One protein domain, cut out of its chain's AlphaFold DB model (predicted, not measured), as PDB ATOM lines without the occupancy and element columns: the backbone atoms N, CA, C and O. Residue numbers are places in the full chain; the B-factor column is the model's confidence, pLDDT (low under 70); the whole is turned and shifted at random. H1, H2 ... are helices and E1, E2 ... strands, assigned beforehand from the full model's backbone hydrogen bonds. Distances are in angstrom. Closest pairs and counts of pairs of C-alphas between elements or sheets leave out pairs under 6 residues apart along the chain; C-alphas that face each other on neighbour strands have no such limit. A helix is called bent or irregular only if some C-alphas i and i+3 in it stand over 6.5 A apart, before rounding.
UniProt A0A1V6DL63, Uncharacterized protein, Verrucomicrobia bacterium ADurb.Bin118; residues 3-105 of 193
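What this domain is: This is residues 3 to 105 of the 193 residues of an uncharacterized protein of Verrucomicrobia bacterium ADurb.Bin118 (UniProt A0A1V6DL63). A twisted sheet of four strands has the long helix H1 packed along one face, while the shorter helix H2 sits near the edge strand E3 and only grazes the sheet. Before the sheet, residues 3 to 31 form a long stretch with no named element that loops away from this body, with residues 23 to 28 standing free. The printed part has 103 residues, with two named helices and four named strands in the order E1, H1, E2, H2, E3, E4; the mixed sheet runs E1, E2, E4, E3, and the class is mixed, helices and strands. The whole is compact, with a radius of gyration of the C-alphas of 14.5 A and spans of 37 by 34 by 28 A.

Where its parts are: The printed part begins at C-alpha 3, at (-0.748, 15.888, 38.362). E1 covers residues 32 to 37, 13.6 A from first to last C-alpha, beginning at (-2.535, 30.352, 26.136). H1 covers residues 43 to 56 and is 21.1 A long; it is irregular, with C-alphas 44 and 47 lying 7.3 A apart. E2, residues 62 to 67, is 16.2 A long, and H2, residues 72 to 81, is 14.1 A long. E3, residues 86 to 94, is 25.1 A long, and E4, residues 97 to 104, is 22.6 A long, ending at (2.906, 31.858, 16.789).

How they stand to each other: E1 and E2 are parallel neighbours, with N 36 and O 64 at 2.8 A. E2 and E4 are antiparallel, with N 65 and O 100 at 2.8 A. E4 and E3 form a hairpin, with N 101 and O 89 at 2.8 A. The edge strands E1 and E3 are apart. H1 is on the sheet at a height over the sheet of 9.8 A; it lies over E2 and runs along the strands, at 8 degrees to E2 on the local plane. Its closest C-alphas to E2 are those of Tyr 54 and Met 63, 7.4 A apart. These make a two-layer arrangement, H1 on one face of the sheet. E1, H1, E2 form a strand-helix-strand unit, two parallel neighbour strands with a helix between, and its crossover is right-handed. E2, H2, E3 form a split unit, with E4 between its strands, also right-handed. H2 only grazes the sheet, with its residues 75 to 79; its closest C-alphas to E3 are those of Phe 78 and His 86, 7.6 A apart. H1 and H2 are close but not clearly touching, with C-alphas 47 and 74 at 5.9 A, and run the same way at a steep tilt of 39 degrees. In H2 every O i to N i+4 pair is within hydrogen-bond range; in H1, 8 of 10 are.

The domain as a whole: The two C-alphas farthest apart are those of Gly 22 and Asn 80, 39.9 A. The printed part has no cut, and the five links between its named elements are tight. The mean pLDDT of the printed part is 70.9; it is under 70 at residues 3 to 32, 44 and 48.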
ATOM      1  N   GLY A   3      -1.651  17.029  38.422       27.20
ATOM      2  CA  GLY A   3      -0.748  15.888  38.362       27.20
ATOM      3  C   GLY A   3      -0.996  15.132  37.063       27.20
ATOM      4  O   GLY A   3      -2.147  14.843  36.735       27.20
ATOM      5  N   TRP A   4       0.076  14.830  36.334       38.50
ATOM      6  CA  TRP A   4       0.024  14.016  35.125       38.50
ATOM      7  C   TRP A   4       0.678  12.669  35.399       38.50
ATOM      8  O   TRP A   4       1.839  12.613  35.803       38.50
ATOM      9  N   GLU A   5      -0.059  11.594  35.144       31.67
ATOM     10  CA  GLU A   5       0.468  10.235  35.111       31.67
ATOM     11  C   GLU A   5       0.322   9.698  33.684       31.67
ATOM     12  O   GLU A   5      -0.763   9.724  33.094       31.67
ATOM     13  N   TYR A   6       1.439   9.265  33.100       38.72
ATOM     14  CA  TYR A   6       1.491   8.736  31.742       38.72
ATOM     15  C   TYR A   6       1.046   7.275  31.757       38.72
ATOM     16  O   TYR A   6       1.820   6.398  32.127       38.72
ATOM     17  N   LEU A   7      -0.198   7.010  31.353       38.56
ATOM     18  CA  LEU A   7      -0.779   5.665  31.444       38.56
ATOM     19  C   LEU A   7      -0.468   4.752  30.244       38.56
ATOM     20  O   LEU A   7      -0.740   3.559  30.329       38.56
ATOM     21  N   ASN A   8       0.100   5.251  29.135       28.94
ATOM     22  CA  ASN A   8       0.533   4.373  28.040       28.94
ATOM     23  C   ASN A   8       1.596   5.003  27.119       28.94
ATOM     24  O   ASN A   8       1.586   6.210  26.873       28.94
ATOM     25  N   ARG A   9       2.500   4.171  26.589       46.09
ATOM     26  CA  ARG A   9       3.493   4.516  25.561       46.09
ATOM     27  C   ARG A   9       3.259   3.605  24.352       46.09
ATOM     28  O   ARG A   9       3.785   2.502  24.319       46.09
ATOM     29  N   GLY A  10       2.486   4.073  23.371       26.95
ATOM     30  CA  GLY A  10       2.327   3.386  22.087       26.95
ATOM     31  C   GLY A  10       1.203   3.958  21.215       26.95
ATOM     32  O   GLY A  10       0.087   4.103  21.690       26.95
ATOM     33  N   GLY A  11       1.531   4.264  19.952       34.22
ATOM     34  CA  GLY A  11       0.637   4.260  18.778       34.22
ATOM     35  C   GLY A  11      -0.619   5.150  18.748       34.22
ATOM     36  O   GLY A  11      -1.616   4.837  19.380       34.22
ATOM     37  N   ARG A  12      -0.579   6.172  17.874       33.16
ATOM     38  CA  ARG A  12      -1.663   6.965  17.228       33.16
ATOM     39  C   ARG A  12      -2.795   7.601  18.055       33.16
ATOM     40  O   ARG A  12      -3.350   8.564  17.547       33.16
ATOM     41  N   ASP A  13      -3.060   7.216  19.300       28.05
ATOM     42  CA  ASP A  13      -4.103   7.840  20.128       28.05
ATOM     43  C   ASP A  13      -3.564   8.256  21.502       28.05
ATOM     44  O   ASP A  13      -3.264   7.436  22.372       28.05
ATOM     45  N   TRP A  14      -3.465   9.566  21.727       36.12
ATOM     46  CA  TRP A  14      -3.052  10.117  23.016       36.12
ATOM     47  C   TRP A  14      -4.266  10.200  23.948       36.12
ATOM     48  O   TRP A  14      -5.124  11.064  23.784       36.12
ATOM     49  N   LYS A  15      -4.337   9.332  24.963       28.55
ATOM     50  CA  LYS A  15      -5.303   9.468  26.067       28.55
ATOM     51  C   LYS A  15      -4.596   9.994  27.304       28.55
ATOM     52  O   LYS A  15      -3.708   9.340  27.845       28.55
ATOM     53  N   VAL A  16      -5.016  11.167  27.769       35.66
ATOM     54  CA  VAL A  16      -4.489  11.775  28.992       35.66
ATOM     55  C   VAL A  16      -5.583  11.793  30.054       35.66
ATOM     56  O   VAL A  16      -6.678  12.296  29.812       35.66
ATOM     57  N   LYS A  17      -5.299  11.245  31.240       30.30
ATOM     58  CA  LYS A  17      -6.196  11.345  32.396       30.30
ATOM     59  C   LYS A  17      -5.843  12.607  33.179       30.30
ATOM     60  O   LYS A  17      -4.868  12.635  33.923       30.30
ATOM     61  N   VAL A  18      -6.642  13.653  33.001       33.81
ATOM     62  CA  VAL A  18      -6.524  14.888  33.782       33.81
ATOM     63  C   VAL A  18      -7.119  14.630  35.164       33.81
ATOM     64  O   VAL A  18      -8.330  14.455  35.289       33.81
ATOM     65  N   THR A  19      -6.294  14.615  36.211       34.84
ATOM     66  CA  THR A  19      -6.797  14.583  37.592       34.84
ATOM     67  C   THR A  19      -6.539  15.937  38.241       34.84
ATOM     68  O   THR A  19      -5.399  16.355  38.448       34.84
ATOM     69  N   ARG A  20      -7.624  16.664  38.517       33.19
ATOM     70  CA  ARG A  20      -7.603  17.998  39.125       33.19
ATOM     71  C   ARG A  20      -7.381  17.854  40.632       33.19
ATOM     72  O   ARG A  20      -8.296  17.449  41.337       33.19
ATOM     73  N   THR A  21      -6.192  18.199  41.130       36.12
ATOM     74  CA  THR A  21      -5.838  18.070  42.560       36.12
ATOM     75  C   THR A  21      -5.952  19.378  43.355       36.12
ATOM     76  O   THR A  21      -5.508  19.451  44.495       36.12
ATOM     77  N   GLY A  22      -6.578  20.423  42.798       33.72
ATOM     78  CA  GLY A  22      -6.888  21.647  43.546       33.72
ATOM     79  C   GLY A  22      -7.464  22.778  42.694       33.72
ATOM     80  O   GLY A  22      -7.408  22.740  41.461       33.72
ATOM     81  N   ALA A  23      -8.037  23.790  43.351       31.59
ATOM     82  CA  ALA A  23      -8.540  24.999  42.704       31.59
ATOM     83  C   ALA A  23      -7.373  25.824  42.128       31.59
ATOM     84  O   ALA A  23      -6.405  26.121  42.822       31.59
ATOM     85  N   SER A  24      -7.448  26.157  40.839       39.62
ATOM     86  CA  SER A  24      -6.494  27.055  40.190       39.62
ATOM     87  C   SER A  24      -6.846  28.493  40.558       39.62
ATOM     88  O   SER A  24      -7.986  28.899  40.348       39.62
ATOM     89  N   GLN A  25      -5.883  29.273  41.055       39.59
ATOM     90  CA  GLN A  25      -5.971  30.729  40.942       39.59
ATOM     91  C   GLN A  25      -5.858  31.055  39.448       39.59
ATOM     92  O   GLN A  25      -4.935  30.586  38.778       39.59
ATOM     93  N   GLY A  26      -6.867  31.728  38.899       35.31
ATOM     94  CA  GLY A  26      -6.970  31.999  37.470       35.31
ATOM     95  C   GLY A  26      -5.847  32.917  37.005       35.31
ATOM     96  O   GLY A  26      -5.899  34.120  37.241       35.31
ATOM     97  N   ARG A  27      -4.836  32.355  36.335       44.81
ATOM     98  CA  ARG A  27      -4.075  33.113  35.338       44.81
ATOM     99  C   ARG A  27      -5.023  33.332  34.159       44.81
ATOM    100  O   ARG A  27      -5.743  32.403  33.798       44.81
ATOM    101  N   ASP A  28      -5.069  34.541  33.610       41.06
ATOM    102  CA  ASP A  28      -5.884  34.838  32.431       41.06
ATOM    103  C   ASP A  28      -5.392  33.969  31.261       41.06
ATOM    104  O   ASP A  28      -4.314  34.176  30.707       41.06
ATOM    105  N   MET A  29      -6.131  32.894  30.985       49.50
ATOM    106  CA  MET A  29      -5.762  31.824  30.051       49.50
ATOM    107  C   MET A  29      -6.359  32.037  28.658       49.50
ATOM    108  O   MET A  29      -6.272  31.153  27.813       49.50
ATOM    109  N   THR A  30      -6.957  33.199  28.397       49.06
ATOM    110  CA  THR A  30      -7.709  33.472  27.163       49.06
ATOM    111  C   THR A  30      -6.870  33.386  25.879       49.06
ATOM    112  O   THR A  30      -7.446  33.229  24.807       49.06
ATOM    113  N   GLN A  31      -5.532  33.425  25.963       55.25
ATOM    114  CA  GLN A  31      -4.625  33.331  24.801       55.25
ATOM    115  C   GLN A  31      -3.614  32.169  24.849       55.25
ATOM    116  O   GLN A  31      -2.918  31.923  23.859       55.25
ATOM    117  N   VAL A  32      -3.504  31.450  25.973       63.69
ATOM    118  CA  VAL A  32      -2.535  30.352  26.136       63.69
ATOM    119  C   VAL A  32      -3.173  29.050  25.663       63.69
ATOM    120  O   VAL A  32      -3.970  28.445  26.374       63.69
ATOM    121  N   ALA A  33      -2.802  28.608  24.463       73.88
ATOM    122  CA  ALA A  33      -3.298  27.361  23.887       73.88
ATOM    123  C   ALA A  33      -2.602  26.125  24.469       73.88
ATOM    124  O   ALA A  33      -3.186  25.044  24.509       73.88
ATOM    125  N   THR A  34      -1.352  26.252  24.926       78.94
ATOM    126  CA  THR A  34      -0.627  25.127  25.528       78.94
ATOM    127  C   THR A  34       0.373  25.581  26.589       78.94
ATOM    128  O   THR A  34       0.911  26.684  26.523       78.94
ATOM    129  N   LEU A  35       0.619  24.716  27.574       85.44
ATOM    130  CA  LEU A  35       1.586  24.925  28.649       85.44
ATOM    131  C   LEU A  35       2.534  23.725  28.709       85.44
ATOM    132  O   LEU A  35       2.080  22.581  28.774       85.44
ATOM    133  N   LEU A  36       3.841  23.986  28.727       84.81
ATOM    134  CA  LEU A  36       4.893  22.982  28.861       84.81
ATOM    135  C   LEU A  36       5.755  23.269  30.087       84.81
ATOM    136  O   LEU A  36       6.476  24.262  30.139       84.81
ATOM    137  N   ASP A  37       5.727  22.362  31.061       88.88
ATOM    138  CA  ASP A  37       6.647  22.394  32.198       88.88
ATOM    139  C   ASP A  37       7.872  21.520  31.899       88.88
ATOM    140  O   ASP A  37       7.817  20.290  31.928       88.88
ATOM    141  N   LEU A  38       8.982  22.176  31.577       88.19
ATOM    142  CA  LEU A  38      10.262  21.576  31.222       88.19
ATOM    143  C   LEU A  38      11.136  21.273  32.448       88.19
ATOM    144  O   LEU A  38      12.165  20.613  32.313       88.19
ATOM    145  N   ARG A  39      10.746  21.692  33.662       86.56
ATOM    146  CA  ARG A  39      11.584  21.550  34.873       86.56
ATOM    147  C   ARG A  39      11.892  20.097  35.239       86.56
ATOM    148  O   ARG A  39      12.916  19.832  35.871       86.56
ATOM    149  N   ASN A  40      11.012  19.183  34.834       81.06
ATOM    150  CA  ASN A  40      11.133  17.738  35.043       81.06
ATOM    151  C   ASN A  40      11.425  16.967  33.743       81.06
ATOM    152  O   ASN A  40      11.424  15.738  33.741       81.06
ATOM    153  N   VAL A  41      11.654  17.675  32.635       74.88
ATOM    154  CA  VAL A  41      12.011  17.090  31.340       74.88
ATOM    155  C   VAL A  41      13.528  17.131  31.200       74.88
ATOM    156  O   VAL A  41      14.158  18.118  31.580       74.88
ATOM    157  N   ASN A  42      14.121  16.076  30.635       74.06
ATOM    158  CA  ASN A  42      15.543  16.077  30.307       74.06
ATOM    159  C   ASN A  42      15.867  17.282  29.384       74.06
ATOM    160  O   ASN A  42      15.260  17.365  28.312       74.06
ATOM    161  N   PRO A  43      16.823  18.168  29.737       73.31
ATOM    162  CA  PRO A  43      17.263  19.279  28.889       73.31
ATOM    163  C   PRO A  43      17.592  18.898  27.440       73.31
ATOM    164  O   PRO A  43      17.282  19.657  26.525       73.31
ATOM    165  N   GLN A  44      18.139  17.700  27.196       68.94
ATOM    166  CA  GLN A  44      18.440  17.229  25.835       68.94
ATOM    167  C   GLN A  44      17.189  16.981  24.967       68.94
ATOM    168  O   GLN A  44      17.314  16.880  23.747       68.94
ATOM    169  N   GLU A  45      16.003  16.892  25.574       70.44
ATOM    170  CA  GLU A  45      14.715  16.685  24.900       70.44
ATOM    171  C   GLU A  45      13.870  17.970  24.821       70.44
ATOM    172  O   GLU A  45      12.819  17.967  24.181       70.44
ATOM    173  N   TRP A  46      14.295  19.078  25.446       80.50
ATOM    174  CA  TRP A  46      13.495  20.309  25.508       80.50
ATOM    175  C   TRP A  46      13.133  20.831  24.117       80.50
ATOM    176  O   TRP A  46      11.955  21.042  23.831       80.50
ATOM    177  N   SER A  47      14.126  20.970  23.237       77.06
ATOM    178  CA  SER A  47      13.935  21.453  21.866       77.06
ATOM    179  C   SER A  47      12.900  20.621  21.116       77.06
ATOM    180  O   SER A  47      11.968  21.163  20.531       77.06
ATOM    181  N   LYS A  48      12.995  19.293  21.219       68.62
ATOM    182  CA  LYS A  48      12.068  18.363  20.575       68.62
ATOM    183  C   LYS A  48      10.627  18.590  21.023       68.62
ATOM    184  O   LYS A  48       9.733  18.699  20.188       68.62
ATOM    185  N   VAL A  49      10.396  18.669  22.334       74.94
ATOM    186  CA  VAL A  49       9.047  18.833  22.896       74.94
ATOM    187  C   VAL A  49       8.467  20.199  22.530       74.94
ATOM    188  O   VAL A  49       7.306  20.282  22.126       74.94
ATOM    189  N   VAL A  50       9.274  21.255  22.630       85.44
ATOM    190  CA  VAL A  50       8.856  22.624  22.310       85.44
ATOM    191  C   VAL A  50       8.530  22.760  20.824       85.44
ATOM    192  O   VAL A  50       7.464  23.271  20.488       85.44
ATOM    193  N   PHE A  51       9.386  22.268  19.926       80.75
ATOM    194  CA  PHE A  51       9.157  22.384  18.483       80.75
ATOM    195  C   PHE A  51       7.985  21.539  18.007       80.75
ATOM    196  O   PHE A  51       7.191  22.020  17.205       80.75
ATOM    197  N   HIS A  52       7.820  20.329  18.546       71.56
ATOM    198  CA  HIS A  52       6.658  19.495  18.248       71.56
ATOM    199  C   HIS A  52       5.350  20.224  18.585       71.56
ATOM    200  O   HIS A  52       4.420  20.266  17.784       71.56
ATOM    201  N   ARG A  53       5.286  20.857  19.760       79.31
ATOM    202  CA  ARG A  53       4.101  21.609  20.190       79.31
ATOM    203  C   ARG A  53       3.910  22.880  19.376       79.31
ATOM    204  O   ARG A  53       2.801  23.132  18.927       79.31
ATOM    205  N   TYR A  54       4.983  23.619  19.112       85.38
ATOM    206  CA  TYR A  54       4.948  24.823  18.285       85.38
ATOM    207  C   TYR A  54       4.487  24.553  16.841       85.38
ATOM    208  O   TYR A  54       3.740  25.348  16.262       85.38
ATOM    209  N   ALA A  55       4.874  23.409  16.268       74.56
ATOM    210  CA  ALA A  55       4.426  22.975  14.948       74.56
ATOM    211  C   ALA A  55       2.897  22.857  14.880       74.56
ATOM    212  O   ALA A  55       2.283  23.421  13.978       74.56
ATOM    213  N   MET A  56       2.293  22.225  15.889       74.69
ATOM    214  CA  MET A  56       0.850  21.959  15.959       74.69
ATOM    215  C   MET A  56       0.007  23.141  16.458       74.69
ATOM    216  O   MET A  56      -1.214  23.043  16.513       74.69
ATOM    217  N   MET A  57       0.627  24.247  16.870       82.19
ATOM    218  CA  MET A  57      -0.118  25.428  17.309       82.19
ATOM    219  C   MET A  57      -0.812  26.124  16.138       82.19
ATOM    220  O   MET A  57      -0.222  26.301  15.070       82.19
ATOM    221  N   GLU A  58      -2.017  26.624  16.387       79.25
ATOM    222  CA  GLU A  58      -2.693  27.560  15.494       79.25
ATOM    223  C   GLU A  58      -2.001  28.932  15.524       79.25
ATOM    224  O   GLU A  58      -1.516  29.395  16.567       79.25
ATOM    225  N   THR A  59      -1.961  29.611  14.381       85.94
ATOM    226  CA  THR A  59      -1.475  30.994  14.305       85.94
ATOM    227  C   THR A  59      -2.320  31.906  15.199       85.94
ATOM    228  O   THR A  59      -3.540  31.820  15.224       85.94
ATOM    229  N   GLY A  60      -1.664  32.799  15.936       85.12
ATOM    230  CA  GLY A  60      -2.287  33.705  16.899       85.12
ATOM    231  C   GLY A  60      -2.284  33.181  18.336       85.12
ATOM    232  O   GLY A  60      -2.467  33.980  19.255       85.12
ATOM    233  N   THR A  61      -2.014  31.889  18.548       86.56
ATOM    234  CA  THR A  61      -1.997  31.278  19.884       86.56
ATOM    235  C   THR A  61      -0.644  31.389  20.587       86.56
ATOM    236  O   THR A  61       0.397  31.598  19.952       86.56
ATOM    237  N   VAL A  62      -0.661  31.253  21.918       88.06
ATOM    238  CA  VAL A  62       0.526  31.326  22.782       88.06
ATOM    239  C   VAL A  62       0.819  29.978  23.443       88.06
ATOM    240  O   VAL A  62      -0.084  29.303  23.938       88.06
ATOM    241  N   MET A  63       2.099  29.617  23.495       90.38
ATOM    242  CA  MET A  63       2.640  28.536  24.314       90.38
ATOM    243  C   MET A  63       3.381  29.114  25.517       90.38
ATOM    244  O   MET A  63       4.283  29.931  25.345       90.38
ATOM    245  N   GLU A  64       3.020  28.675  26.722       91.94
ATOM    246  CA  GLU A  64       3.755  28.976  27.957       91.94
ATOM    247  C   GLU A  64       4.767  27.856  28.237       91.94
ATOM    248  O   GLU A  64       4.389  26.692  28.351       91.94
ATOM    249  N   LEU A  65       6.051  28.189  28.358       91.94
ATOM    250  CA  LEU A  65       7.102  27.277  28.808       91.94
ATOM    251  C   LEU A  65       7.515  27.643  30.229       91.94
ATOM    252  O   LEU A  65       7.751  28.814  30.517       91.94
ATOM    253  N   ILE A  66       7.673  26.643  31.090       90.38
ATOM    254  CA  ILE A  66       8.224  26.801  32.436       90.38
ATOM    255  C   ILE A  66       9.497  25.964  32.524       90.38
ATOM    256  O   ILE A  66       9.454  24.751  32.353       90.38
ATOM    257  N   ALA A  67      10.632  26.595  32.793       92.25
ATOM    258  CA  ALA A  67      11.940  25.951  32.876       92.25
ATOM    259  C   ALA A  67      12.651  26.326  34.184       92.25
ATOM    260  O   ALA A  67      12.252  27.266  34.872       92.25
ATOM    261  N   LYS A  68      13.693  25.573  34.561       91.06
ATOM    262  CA  LYS A  68      14.492  25.885  35.764       91.06
ATOM    263  C   LYS A  68      15.349  27.140  35.584       91.06
ATOM    264  O   LYS A  68      15.661  27.820  36.555       91.06
ATOM    265  N   GLU A  69      15.694  27.432  34.341       90.75
ATOM    266  CA  GLU A  69      16.552  28.525  33.902       90.75
ATOM    267  C   GLU A  69      16.105  28.996  32.514       90.75
ATOM    268  O   GLU A  69      15.204  28.398  31.914       90.75
ATOM    269  N   GLU A  70      16.709  30.069  32.007       92.06
ATOM    270  CA  GLU A  70      16.414  30.552  30.662       92.06
ATOM    271  C   GLU A  70      16.768  29.484  29.605       92.06
ATOM    272  O   GLU A  70      17.915  29.038  29.543       92.06
ATOM    273  N   PRO A  71      15.826  29.083  28.728       90.62
ATOM    274  CA  PRO A  71      16.092  28.091  27.691       90.62
ATOM    275  C   PRO A  71      16.799  28.728  26.480       90.62
ATOM    276  O   PRO A  71      16.241  28.784  25.382       90.62
ATOM    277  N   ALA A  72      18.031  29.213  26.675       88.19
ATOM    278  CA  ALA A  72      18.788  29.993  25.688       88.19
ATOM    279  C   ALA A  72      18.939  29.277  24.334       88.19
ATOM    280  O   ALA A  72      18.649  29.860  23.293       88.19
ATOM    281  N   THR A  73      19.270  27.981  24.337       81.94
ATOM    282  CA  THR A  73      19.392  27.185  23.101       81.94
ATOM    283  C   THR A  73      18.097  27.169  22.288       81.94
ATOM    284  O   THR A  73      18.128  27.270  21.065       81.94
ATOM    285  N   ILE A  74      16.945  27.052  22.954       87.12
ATOM    286  CA  ILE A  74      15.646  27.080  22.273       87.12
ATOM    287  C   ILE A  74      15.403  28.478  21.708       87.12
ATOM    288  O   ILE A  74      15.010  28.601  20.551       87.12
ATOM    289  N   HIS A  75      15.668  29.520  22.499       92.00
ATOM    290  CA  HIS A  75      15.499  30.908  22.077       92.00
ATOM    291  C   HIS A  75      16.321  31.224  20.815       92.00
ATOM    292  O   HIS A  75      15.789  31.801  19.868       92.00
ATOM    293  N   ASP A  76      17.577  30.783  20.753       82.56
ATOM    294  CA  ASP A  76      18.442  30.994  19.588       82.56
ATOM    295  C   ASP A  76      17.928  30.266  18.343       82.56
ATOM    296  O   ASP A  76      17.928  30.826  17.246       82.56
ATOM    297  N   ILE A  77      17.418  29.040  18.493       79.00
ATOM    298  CA  ILE A  77      16.799  28.321  17.373       79.00
ATOM    299  C   ILE A  77      15.564  29.073  16.876       79.00
ATOM    300  O   ILE A  77      15.371  29.201  15.668       79.00
ATOM    301  N   PHE A  78      14.750  29.609  17.784       88.25
ATOM    302  CA  PHE A  78      13.587  30.405  17.418       88.25
ATOM    303  C   PHE A  78      13.959  31.677  16.657       88.25
ATOM    304  O   PHE A  78      13.383  31.928  15.596       88.25
ATOM    305  N   LYS A  79      14.966  32.421  17.123       85.12
ATOM    306  CA  LYS A  79      15.490  33.597  16.413       85.12
ATOM    307  C   LYS A  79      15.986  33.254  15.012       85.12
ATOM    308  O   LYS A  79      15.667  33.971  14.074       85.12
ATOM    309  N   ASN A  80      16.738  32.165  14.867       75.88
ATOM    310  CA  ASN A  80      17.411  31.841  13.610       75.88
ATOM    311  C   ASN A  80      16.495  31.143  12.593       75.88
ATOM    312  O   ASN A  80      16.589  31.409  11.401       75.88
ATOM    313  N   LYS A  81      15.613  30.241  13.044       70.94
ATOM    314  CA  LYS A  81      14.791  29.393  12.157       70.94
ATOM    315  C   LYS A  81      13.349  29.846  12.008       70.94
ATOM    316  O   LYS A  81      12.698  29.545  11.008       70.94
ATOM    317  N   PHE A  82      12.835  30.549  13.011       79.00
ATOM    318  CA  PHE A  82      11.463  31.044  13.038       79.00
ATOM    319  C   PHE A  82      11.428  32.576  13.071       79.00
ATOM    320  O   PHE A  82      10.456  33.143  13.579       79.00
ATOM    321  N   ALA A  83      12.465  33.236  12.534       78.88
ATOM    322  CA  ALA A  83      12.498  34.683  12.327       78.88
ATOM    323  C   ALA A  83      11.192  35.149  11.669       78.88
ATOM    324  O   ALA A  83      10.689  34.491  10.757       78.88
ATOM    325  N   ASP A  84      10.603  36.216  12.209       86.12
ATOM    326  CA  ASP A  84       9.329  36.799  11.763       86.12
ATOM    327  C   ASP A  84       8.109  35.851  11.791       86.12
ATOM    328  O   ASP A  84       7.026  36.201  11.322       86.12
ATOM    329  N   LYS A  85       8.240  34.658  12.389       86.50
ATOM    330  CA  LYS A  85       7.162  33.659  12.534       86.50
ATOM    331  C   LYS A  85       6.692  33.478  13.972       86.50
ATOM    332  O   LYS A  85       5.663  32.831  14.184       86.50
ATOM    333  N   HIS A  86       7.382  34.068  14.949       93.62
ATOM    334  CA  HIS A  86       7.003  34.026  16.363       93.62
ATOM    335  C   HIS A  86       7.269  35.353  17.094       93.62
ATOM    336  O   HIS A  86       8.008  36.206  16.612       93.62
ATOM    337  N   THR A  87       6.711  35.492  18.299       94.06
ATOM    338  CA  THR A  87       7.213  36.433  19.320       94.06
ATOM    339  C   THR A  87       7.652  35.656  20.556       94.06
ATOM    340  O   THR A  87       7.103  34.584  20.824       94.06
ATOM    341  N   TRP A  88       8.617  36.194  21.300       94.62
ATOM    342  CA  TRP A  88       9.181  35.578  22.499       94.62
ATOM    343  C   TRP A  88       9.231  36.588  23.645       94.62
ATOM    344  O   TRP A  88       9.862  37.637  23.520       94.62
ATOM    345  N   THR A  89       8.624  36.264  24.785       92.69
ATOM    346  CA  THR A  89       8.766  37.048  26.023       92.69
ATOM    347  C   THR A  89       9.122  36.130  27.185       92.69
ATOM    348  O   THR A  89       8.325  35.269  27.550       92.69
ATOM    349  N   GLY A  90      10.311  36.304  27.763       90.50
ATOM    350  CA  GLY A  90      10.820  35.500  28.878       90.50
ATOM    351  C   GLY A  90      11.015  36.330  30.143       90.50
ATOM    352  O   GLY A  90      11.374  37.503  30.063       90.50
ATOM    353  N   GLN A  91      10.767  35.736  31.308       87.56
ATOM    354  CA  GLN A  91      11.032  36.363  32.601       87.56
ATOM    355  C   GLN A  91      11.286  35.327  33.698       87.56
ATOM    356  O   GLN A  91      10.594  34.309  33.790       87.56
ATOM    357  N   GLN A  92      12.227  35.627  34.591       90.69
ATOM    358  CA  GLN A  92      12.417  34.853  35.811       90.69
ATOM    359  C   GLN A  92      11.325  35.216  36.822       90.69
ATOM    360  O   GLN A  92      11.219  36.365  37.246       90.69
ATOM    361  N   LYS A  93      10.490  34.242  37.197       86.25
ATOM    362  CA  LYS A  93       9.410  34.431  38.179       86.25
ATOM    363  C   LYS A  93       9.865  34.125  39.599       86.25
ATOM    364  O   LYS A  93       9.445  34.804  40.530       86.25
ATOM    365  N   ALA A  94      10.720  33.118  39.752       83.62
ATOM    366  CA  ALA A  94      11.327  32.724  41.017       83.62
ATOM    367  C   ALA A  94      12.648  31.968  40.757       83.62
ATOM    368  O   ALA A  94      12.924  31.573  39.617       83.62
ATOM    369  N   PRO A  95      13.483  31.729  41.783       86.44
ATOM    370  CA  PRO A  95      14.610  30.807  41.663       86.44
ATOM    371  C   PRO A  95      14.130  29.422  41.196       86.44
ATOM    372  O   PRO A  95      13.249  28.831  41.817       86.44
ATOM    373  N   GLY A  96      14.677  28.911  40.089       87.00
ATOM    374  CA  GLY A  96      14.231  27.642  39.499       87.00
ATOM    375  C   GLY A  96      12.914  27.713  38.709       87.00
ATOM    376  O   GLY A  96      12.369  26.664  38.355       87.00
ATOM    377  N   GLU A  97      12.386  28.914  38.447       89.06
ATOM    378  CA  GLU A  97      11.180  29.130  37.642       89.06
ATOM    379  C   GLU A  97      11.366  30.307  36.670       89.06
ATOM    380  O   GLU A  97      11.151  31.476  37.005       89.06
ATOM    381  N   TYR A  98      11.754  29.975  35.442       91.38
ATOM    382  CA  TYR A  98      11.778  30.873  34.294       91.38
ATOM    383  C   TYR A  98      10.571  30.585  33.403       91.38
ATOM    384  O   TYR A  98      10.329  29.432  33.042       91.38
ATOM    385  N   VAL A  99       9.808  31.620  33.061       89.69
ATOM    386  CA  VAL A  99       8.591  31.498  32.251       89.69
ATOM    387  C   VAL A  99       8.803  32.191  30.916       89.69
ATOM    388  O   VAL A  99       9.220  33.348  30.881       89.69
ATOM    389  N   VAL A 100       8.489  31.493  29.827       94.25
ATOM    390  CA  VAL A 100       8.527  32.014  28.457       94.25
ATOM    391  C   VAL A 100       7.140  31.928  27.844       94.25
ATOM    392  O   VAL A 100       6.492  30.891  27.931       94.25
ATOM    393  N   HIS A 101       6.722  32.979  27.150       92.75
ATOM    394  CA  HIS A 101       5.581  32.943  26.243       92.75
ATOM    395  C   HIS A 101       6.068  33.026  24.802       92.75
ATOM    396  O   HIS A 101       6.762  33.973  24.428       92.75
ATOM    397  N   ILE A 102       5.694  32.029  24.002       93.44
ATOM    398  CA  ILE A 102       5.971  31.973  22.567       93.44
ATOM    399  C   ILE A 102       4.648  32.104  21.827       93.44
ATOM    400  O   ILE A 102       3.821  31.193  21.876       93.44
ATOM    401  N   LYS A 103       4.431  33.225  21.135       91.81
ATOM    402  CA  LYS A 103       3.253  33.400  20.273       91.81
ATOM    403  C   LYS A 103       3.597  33.015  18.846       91.81
ATOM    404  O   LYS A 103       4.565  33.546  18.306       91.81
ATOM    405  N   LYS A 104       2.784  32.168  18.219       89.88
ATOM    406  CA  LYS A 104       2.906  31.858  16.789       89.88
ATOM    407  C   LYS A 104       2.246  32.966  15.973       89.88
ATOM    408  O   LYS A 104       1.063  33.228  16.167       89.88
ATOM    409  N   ILE A 105       2.987  33.631  15.088       90.25
ATOM    410  CA  ILE A 105       2.449  34.710  14.228       90.25
ATOM    411  C   ILE A 105       2.304  34.287  12.766       90.25
ATOM    412  O   ILE A 105       1.509  34.882  12.046       90.25
TER     413      ILE A 105